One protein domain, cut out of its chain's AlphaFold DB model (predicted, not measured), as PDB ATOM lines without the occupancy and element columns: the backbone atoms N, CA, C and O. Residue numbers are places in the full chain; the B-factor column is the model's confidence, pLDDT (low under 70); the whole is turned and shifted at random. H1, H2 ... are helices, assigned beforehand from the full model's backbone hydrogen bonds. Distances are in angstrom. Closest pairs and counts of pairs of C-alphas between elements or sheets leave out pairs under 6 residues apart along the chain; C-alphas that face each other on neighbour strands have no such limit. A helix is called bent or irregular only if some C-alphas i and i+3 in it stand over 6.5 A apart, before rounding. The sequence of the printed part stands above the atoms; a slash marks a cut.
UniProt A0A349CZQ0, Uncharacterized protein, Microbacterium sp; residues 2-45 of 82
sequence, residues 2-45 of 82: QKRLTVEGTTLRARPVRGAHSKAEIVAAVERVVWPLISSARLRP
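Overview. This is residues 2 to 45 of the 82 residues of an uncharacterized protein of Microbacterium sp (UniProt A0A349CZQ0). With little regular structure, this is an open, bent chain: a free arm, residues 2 to 11, sticks out from a loop, and beyond the loop two helices, H1 and the short H2, follow one after the other, with a short tail after H2 that folds back. The 44 printed residues hold H1 then H2 and no named strand; the class is all helix, with 16 residues in named elements. The whole is extended, with a radius of gyration of the C-alphas of 15.5 A and spans of 50 by 25 by 13 A.

Arrangement. Residues 2 to 11 stand free. H1, residues 23 to 33, and H2, residues 35 to 39, meet only through their link, a tight one of 1 residue, Val 34. Residues 27 to 33 of H1 stand free, and so do residues 36 to 41, of which 36 to 39 belong to H2. In H1 and H2 every O i to N i+4 pair is within hydrogen-bond range.

Along the chain. H1 begins at C-alpha 23 (-8.414, -43.137, 33.105) and is 15.3 A long. H2 ends at C-alpha 39 (-21.699, -25.246, 30.114).

Size, cuts and confidence. The C-alphas farthest apart, of Gln 2 and Ser 40, are 50.4 A apart. The printed part has no cut. Residues 2 to 22 hold no named element. Residues 2 to 3 have pLDDT under 70.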
ATOM      1  N   GLN A   2     -21.851 -75.926  24.130       62.28
ATOM      2  CA  GLN A   2     -20.887 -74.885  24.538       62.28
ATOM      3  C   GLN A   2     -21.631 -73.669  25.116       62.28
ATOM      4  O   GLN A   2     -22.525 -73.123  24.468       62.28
ATOM      5  N   LYS A   3     -21.275 -73.235  26.332       50.88
ATOM      6  CA  LYS A   3     -21.788 -71.989  26.924       50.88
ATOM      7  C   LYS A   3     -21.234 -70.792  26.135       50.88
ATOM      8  O   LYS A   3     -20.046 -70.509  26.209       50.88
ATOM      9  N   ARG A   4     -22.101 -70.099  25.386       74.31
ATOM     10  CA  ARG A   4     -21.810 -68.864  24.626       74.31
ATOM     11  C   ARG A   4     -22.107 -67.619  25.472       74.31
ATOM     12  O   ARG A   4     -23.018 -66.866  25.147       74.31
ATOM     13  N   LEU A   5     -21.422 -67.451  26.602       78.00
ATOM     14  CA  LEU A   5     -21.605 -66.272  27.456       78.00
ATOM     15  C   LEU A   5     -20.455 -65.287  27.230       78.00
ATOM     16  O   LEU A   5     -19.306 -65.626  27.509       78.00
ATOM     17  N   THR A   6     -20.774 -64.075  26.778       76.38
ATOM     18  CA  THR A   6     -19.835 -62.947  26.760       76.38
ATOM     19  C   THR A   6     -20.067 -62.114  28.013       76.38
ATOM     20  O   THR A   6     -21.168 -61.612  28.232       76.38
ATOM     21  N   VAL A   7     -19.039 -61.991  28.854       77.69
ATOM     22  CA  VAL A   7     -19.058 -61.124  30.036       77.69
ATOM     23  C   VAL A   7     -18.231 -59.886  29.719       77.69
ATOM     24  O   VAL A   7     -17.005 -59.948  29.677       77.69
ATOM     25  N   GLU A   8     -18.904 -58.759  29.502       70.69
ATOM     26  CA  GLU A   8     -18.246 -57.468  29.314       70.69
ATOM     27  C   GLU A   8     -18.232 -56.699  30.635       70.69
ATOM     28  O   GLU A   8     -19.253 -56.222  31.128       70.69
ATOM     29  N   GLY A   9     -17.048 -56.596  31.233       72.75
ATOM     30  CA  GLY A   9     -16.800 -55.715  32.365       72.75
ATOM     31  C   GLY A   9     -16.151 -54.423  31.886       72.75
ATOM     32  O   GLY A   9     -15.118 -54.455  31.222       72.75
ATOM     33  N   THR A  10     -16.676 -53.266  32.290       72.38
ATOM     34  CA  THR A  10     -16.072 -51.963  31.943       72.38
ATOM     35  C   THR A  10     -14.658 -51.779  32.519       72.38
ATOM     36  O   THR A  10     -13.921 -50.902  32.060       72.38
ATOM     37  N   THR A  11     -14.282 -52.598  33.522       77.75
ATOM     38  CA  THR A  11     -12.968 -52.674  34.206       77.75
ATOM     39  C   THR A  11     -12.374 -51.317  34.605       77.75
ATOM     40  O   THR A  11     -11.179 -51.195  34.871       77.75
ATOM     41  N   LEU A  12     -13.221 -50.286  34.737       81.50
ATOM     42  CA  LEU A  12     -12.807 -48.888  34.898       81.50
ATOM     43  C   LEU A  12     -11.881 -48.669  36.100       81.50
ATOM     44  O   LEU A  12     -10.955 -47.864  36.025       81.50
ATOM     45  N   ARG A  13     -12.090 -49.410  37.199       85.25
ATOM     46  CA  ARG A  13     -11.247 -49.303  38.401       85.25
ATOM     47  C   ARG A  13      -9.818 -49.788  38.163       85.25
ATOM     48  O   ARG A  13      -8.886 -49.118  38.606       85.25
ATOM     49  N   ALA A  14      -9.650 -50.899  37.450       89.25
ATOM     50  CA  ALA A  14      -8.352 -51.527  37.202       89.25
ATOM     51  C   ALA A  14      -7.546 -50.841  36.085       89.25
ATOM     52  O   ALA A  14      -6.356 -51.105  35.945       89.25
ATOM     53  N   ARG A  15      -8.166 -49.946  35.302       90.62
ATOM     54  CA  ARG A  15      -7.482 -49.239  34.212       90.62
ATOM     55  C   ARG A  15      -6.247 -48.470  34.703       90.62
ATOM     56  O   ARG A  15      -6.312 -47.839  35.773       90.62
ATOM     57  N   PRO A  16      -5.164 -48.448  33.902       92.94
ATOM     58  CA  PRO A  16      -4.004 -47.607  34.157       92.94
ATOM     59  C   PRO A  16      -4.392 -46.136  34.326       92.94
ATOM     60  O   PRO A  16      -5.392 -45.663  33.780       92.94
ATOM     61  N   VAL A  17      -3.582 -45.388  35.072       94.62
ATOM     62  CA  VAL A  17      -3.782 -43.937  35.217       94.62
ATOM     63  C   VAL A  17      -3.466 -43.211  33.904       94.62
ATOM     64  O   VAL A  17      -4.194 -42.290  33.541       94.62
ATOM     65  N   ARG A  18      -2.436 -43.656  33.170       94.62
ATOM     66  CA  ARG A  18      -1.972 -43.102  31.882       94.62
ATOM     67  C   ARG A  18      -1.688 -44.212  30.862       94.62
ATOM     68  O   ARG A  18      -1.626 -45.378  31.241       94.62
ATOM     69  N   GLY A  19      -1.484 -43.833  29.599       91.38
ATOM     70  CA  GLY A  19      -1.258 -44.756  28.482       91.38
ATOM     71  C   GLY A  19      -2.560 -45.224  27.832       91.38
ATOM     72  O   GLY A  19      -3.634 -44.718  28.164       91.38
ATOM     73  N   ALA A  20      -2.452 -46.195  26.925       88.94
ATOM     74  CA  ALA A  20      -3.595 -46.719  26.186       88.94
ATOM     75  C   ALA A  20      -4.682 -47.260  27.129       88.94
ATOM     76  O   ALA A  20      -4.393 -47.986  28.083       88.94
ATOM     77  N   HIS A  21      -5.941 -46.915  26.847       88.12
ATOM     78  CA  HIS A  21      -7.123 -47.334  27.607       88.12
ATOM     79  C   HIS A  21      -7.161 -46.822  29.056       88.12
ATOM     80  O   HIS A  21      -7.855 -47.395  29.905       88.12
ATOM     81  N   SER A  22      -6.438 -45.742  29.349       93.25
ATOM     82  CA  SER A  22      -6.298 -45.206  30.702       93.25
ATOM     83  C   SER A  22      -7.487 -44.377  31.182       93.25
ATOM     84  O   SER A  22      -8.366 -43.959  30.428       93.25
ATOM     85  N   LYS A  23      -7.486 -44.090  32.485       93.56
ATOM     86  CA  LYS A  23      -8.414 -43.137  33.105       93.56
ATOM     87  C   LYS A  23      -8.225 -41.722  32.549       93.56
ATOM     88  O   LYS A  23      -9.218 -41.026  32.364       93.56
ATOM     89  N   ALA A  24      -6.989 -41.314  32.247       95.12
ATOM     90  CA  ALA A  24      -6.705 -39.996  31.678       95.12
ATOM     91  C   ALA A  24      -7.373 -39.791  30.308       95.12
ATOM     92  O   ALA A  24      -7.974 -38.745  30.082       95.12
ATOM     93  N   GLU A  25      -7.341 -40.799  29.429       94.50
ATOM     94  CA  GLU A  25      -8.029 -40.741  28.127       94.50
ATOM     95  C   GLU A  25      -9.543 -40.548  28.290       94.50
ATOM     96  O   GLU A  25     -10.151 -39.749  27.575       94.50
ATOM     97  N   ILE A  26     -10.150 -41.234  29.264       92.81
ATOM     98  CA  ILE A  26     -11.580 -41.107  29.572       92.81
ATOM     99  C   ILE A  26     -11.898 -39.704  30.092       92.81
ATOM    100  O   ILE A  26     -12.848 -39.088  29.617       92.81
ATOM    101  N   VAL A  27     -11.109 -39.180  31.034       95.31
ATOM    102  CA  VAL A  27     -11.309 -37.825  31.579       95.31
ATOM    103  C   VAL A  27     -11.212 -36.776  30.470       95.31
ATOM    104  O   VAL A  27     -12.110 -35.948  30.347       95.31
ATOM    105  N   ALA A  28     -10.201 -36.867  29.601       96.50
ATOM    106  CA  ALA A  28     -10.045 -35.959  28.465       96.50
ATOM    107  C   ALA A  28     -11.219 -36.052  27.467       96.50
ATOM    108  O   ALA A  28     -11.628 -35.054  26.872       96.50
ATOM    109  N   ALA A  29     -11.786 -37.246  27.267       96.12
ATOM    110  CA  ALA A  29     -12.975 -37.420  26.438       96.12
ATOM    111  C   ALA A  29     -14.230 -36.811  27.084       96.12
ATOM    112  O   ALA A  29     -15.006 -36.153  26.392       96.12
ATOM    113  N   VAL A  30     -14.420 -36.984  28.396       95.94
ATOM    114  CA  VAL A  30     -15.524 -36.365  29.147       95.94
ATOM    115  C   VAL A  30     -15.433 -34.842  29.080       95.94
ATOM    116  O   VAL A  30     -16.439 -34.189  28.807       95.94
ATOM    117  N   GLU A  31     -14.241 -34.274  29.250       97.19
ATOM    118  CA  GLU A  31     -14.021 -32.833  29.117       97.19
ATOM    119  C   GLU A  31     -14.389 -32.330  27.715       97.19
ATOM    120  O   GLU A  31     -15.151 -31.379  27.582       97.19
ATOM    121  N   ARG A  32     -13.933 -33.009  26.657       98.06
ATOM    122  CA  ARG A  32     -14.207 -32.604  25.269       98.06
ATOM    123  C   ARG A  32     -15.675 -32.760  24.860       98.06
ATOM    124  O   ARG A  32     -16.163 -31.966  24.062       98.06
ATOM    125  N   VAL A  33     -16.356 -33.803  25.333       97.19
ATOM    126  CA  VAL A  33     -17.688 -34.191  24.829       97.19
ATOM    127  C   VAL A  33     -18.812 -33.769  25.770       97.19
ATOM    128  O   VAL A  33     -19.835 -33.264  25.315       97.19
ATOM    129  N   VAL A  34     -18.649 -33.975  27.076       96.62
ATOM    130  CA  VAL A  34     -19.721 -33.782  28.063       96.62
ATOM    131  C   VAL A  34     -19.701 -32.367  28.630       96.62
ATOM    132  O   VAL A  34     -20.761 -31.762  28.785       96.62
ATOM    133  N   TRP A  35     -18.519 -31.814  28.915       96.38
ATOM    134  CA  TRP A  35     -18.412 -30.493  29.539       96.38
ATOM    135  C   TRP A  35     -19.091 -29.367  28.740       96.38
ATOM    136  O   TRP A  35     -19.823 -28.586  29.352       96.38
ATOM    137  N   PRO A  36     -18.989 -29.309  27.392       97.50
ATOM    138  CA  PRO A  36     -19.707 -28.311  26.602       97.50
ATOM    139  C   PRO A  36     -21.230 -28.417  26.722       97.50
ATOM    140  O   PRO A  36     -21.936 -27.417  26.603       97.50
ATOM    141  N   LEU A  37     -21.770 -29.615  26.970       97.56
ATOM    142  CA  LEU A  37     -23.209 -29.806  27.169       97.56
ATOM    143  C   LEU A  37     -23.664 -29.230  28.513       97.56
ATOM    144  O   LEU A  37     -24.752 -28.664  28.595       97.56
ATOM    145  N   ILE A  38     -22.821 -29.348  29.543       95.38
ATOM    146  CA  ILE A  38     -23.068 -28.761  30.863       95.38
ATOM    147  C   ILE A  38     -22.982 -27.236  30.781       95.38
ATOM    148  O   ILE A  38     -23.918 -26.551  31.192       95.38
ATOM    149  N   SER A  39     -21.903 -26.697  30.205       95.12
ATOM    150  CA  SER A  39     -21.699 -25.246  30.114       95.12
ATOM    151  C   SER A  39     -22.749 -24.547  29.244       95.12
ATOM    152  O   SER A  39     -23.158 -23.434  29.558       95.12
ATOM    153  N   SER A  40     -23.246 -25.213  28.194       97.00
ATOM    154  CA  SER A  40     -24.349 -24.720  27.353       97.00
ATOM    155  C   SER A  40     -25.745 -24.996  27.927       97.00
ATOM    156  O   SER A  40     -26.746 -24.747  27.257       97.00
ATOM    157  N   ALA A  41     -25.831 -25.536  29.148       94.88
ATOM    158  CA  ALA A  41     -27.068 -25.900  29.835       94.88
ATOM    159  C   ALA A  41     -27.977 -26.894  29.078       94.88
ATOM    160  O   ALA A  41     -29.154 -27.028  29.427       94.88
ATOM    161  N   ARG A  42     -27.432 -27.608  28.078       96.88
ATOM    162  CA  ARG A  42     -28.093 -28.704  27.344       96.88
ATOM    163  C   ARG A  42     -28.145 -29.993  28.159       96.88
ATOM    164  O   ARG A  42     -29.057 -30.792  27.980       96.88
ATOM    165  N   LEU A  43     -27.184 -30.183  29.058       95.12
ATOM    166  CA  LEU A  43     -27.167 -31.244  30.055       95.12
ATOM    167  C   LEU A  43     -27.147 -30.599  31.441       95.12
ATOM    168  O   LEU A  43     -26.179 -29.943  31.812       95.12
ATOM    169  N   ARG A  44     -28.228 -30.773  32.206       91.62
ATOM    170  CA  ARG A  44     -28.369 -30.207  33.553       91.62
ATOM    171  C   ARG A  44     -28.348 -31.334  34.583       91.62
ATOM    172  O   ARG A  44     -29.281 -32.137  34.593       91.62
ATOM    173  N   PRO A  45     -27.310 -31.427  35.432       85.75
ATOM    174  CA  PRO A  45     -27.326 -32.347  36.561       85.75
ATOM    175  C   PRO A  45     -28.526 -32.058  37.470       85.75
ATOM    176  O   PRO A  45     -28.924 -30.903  37.625       85.75
TER     177      PRO A  45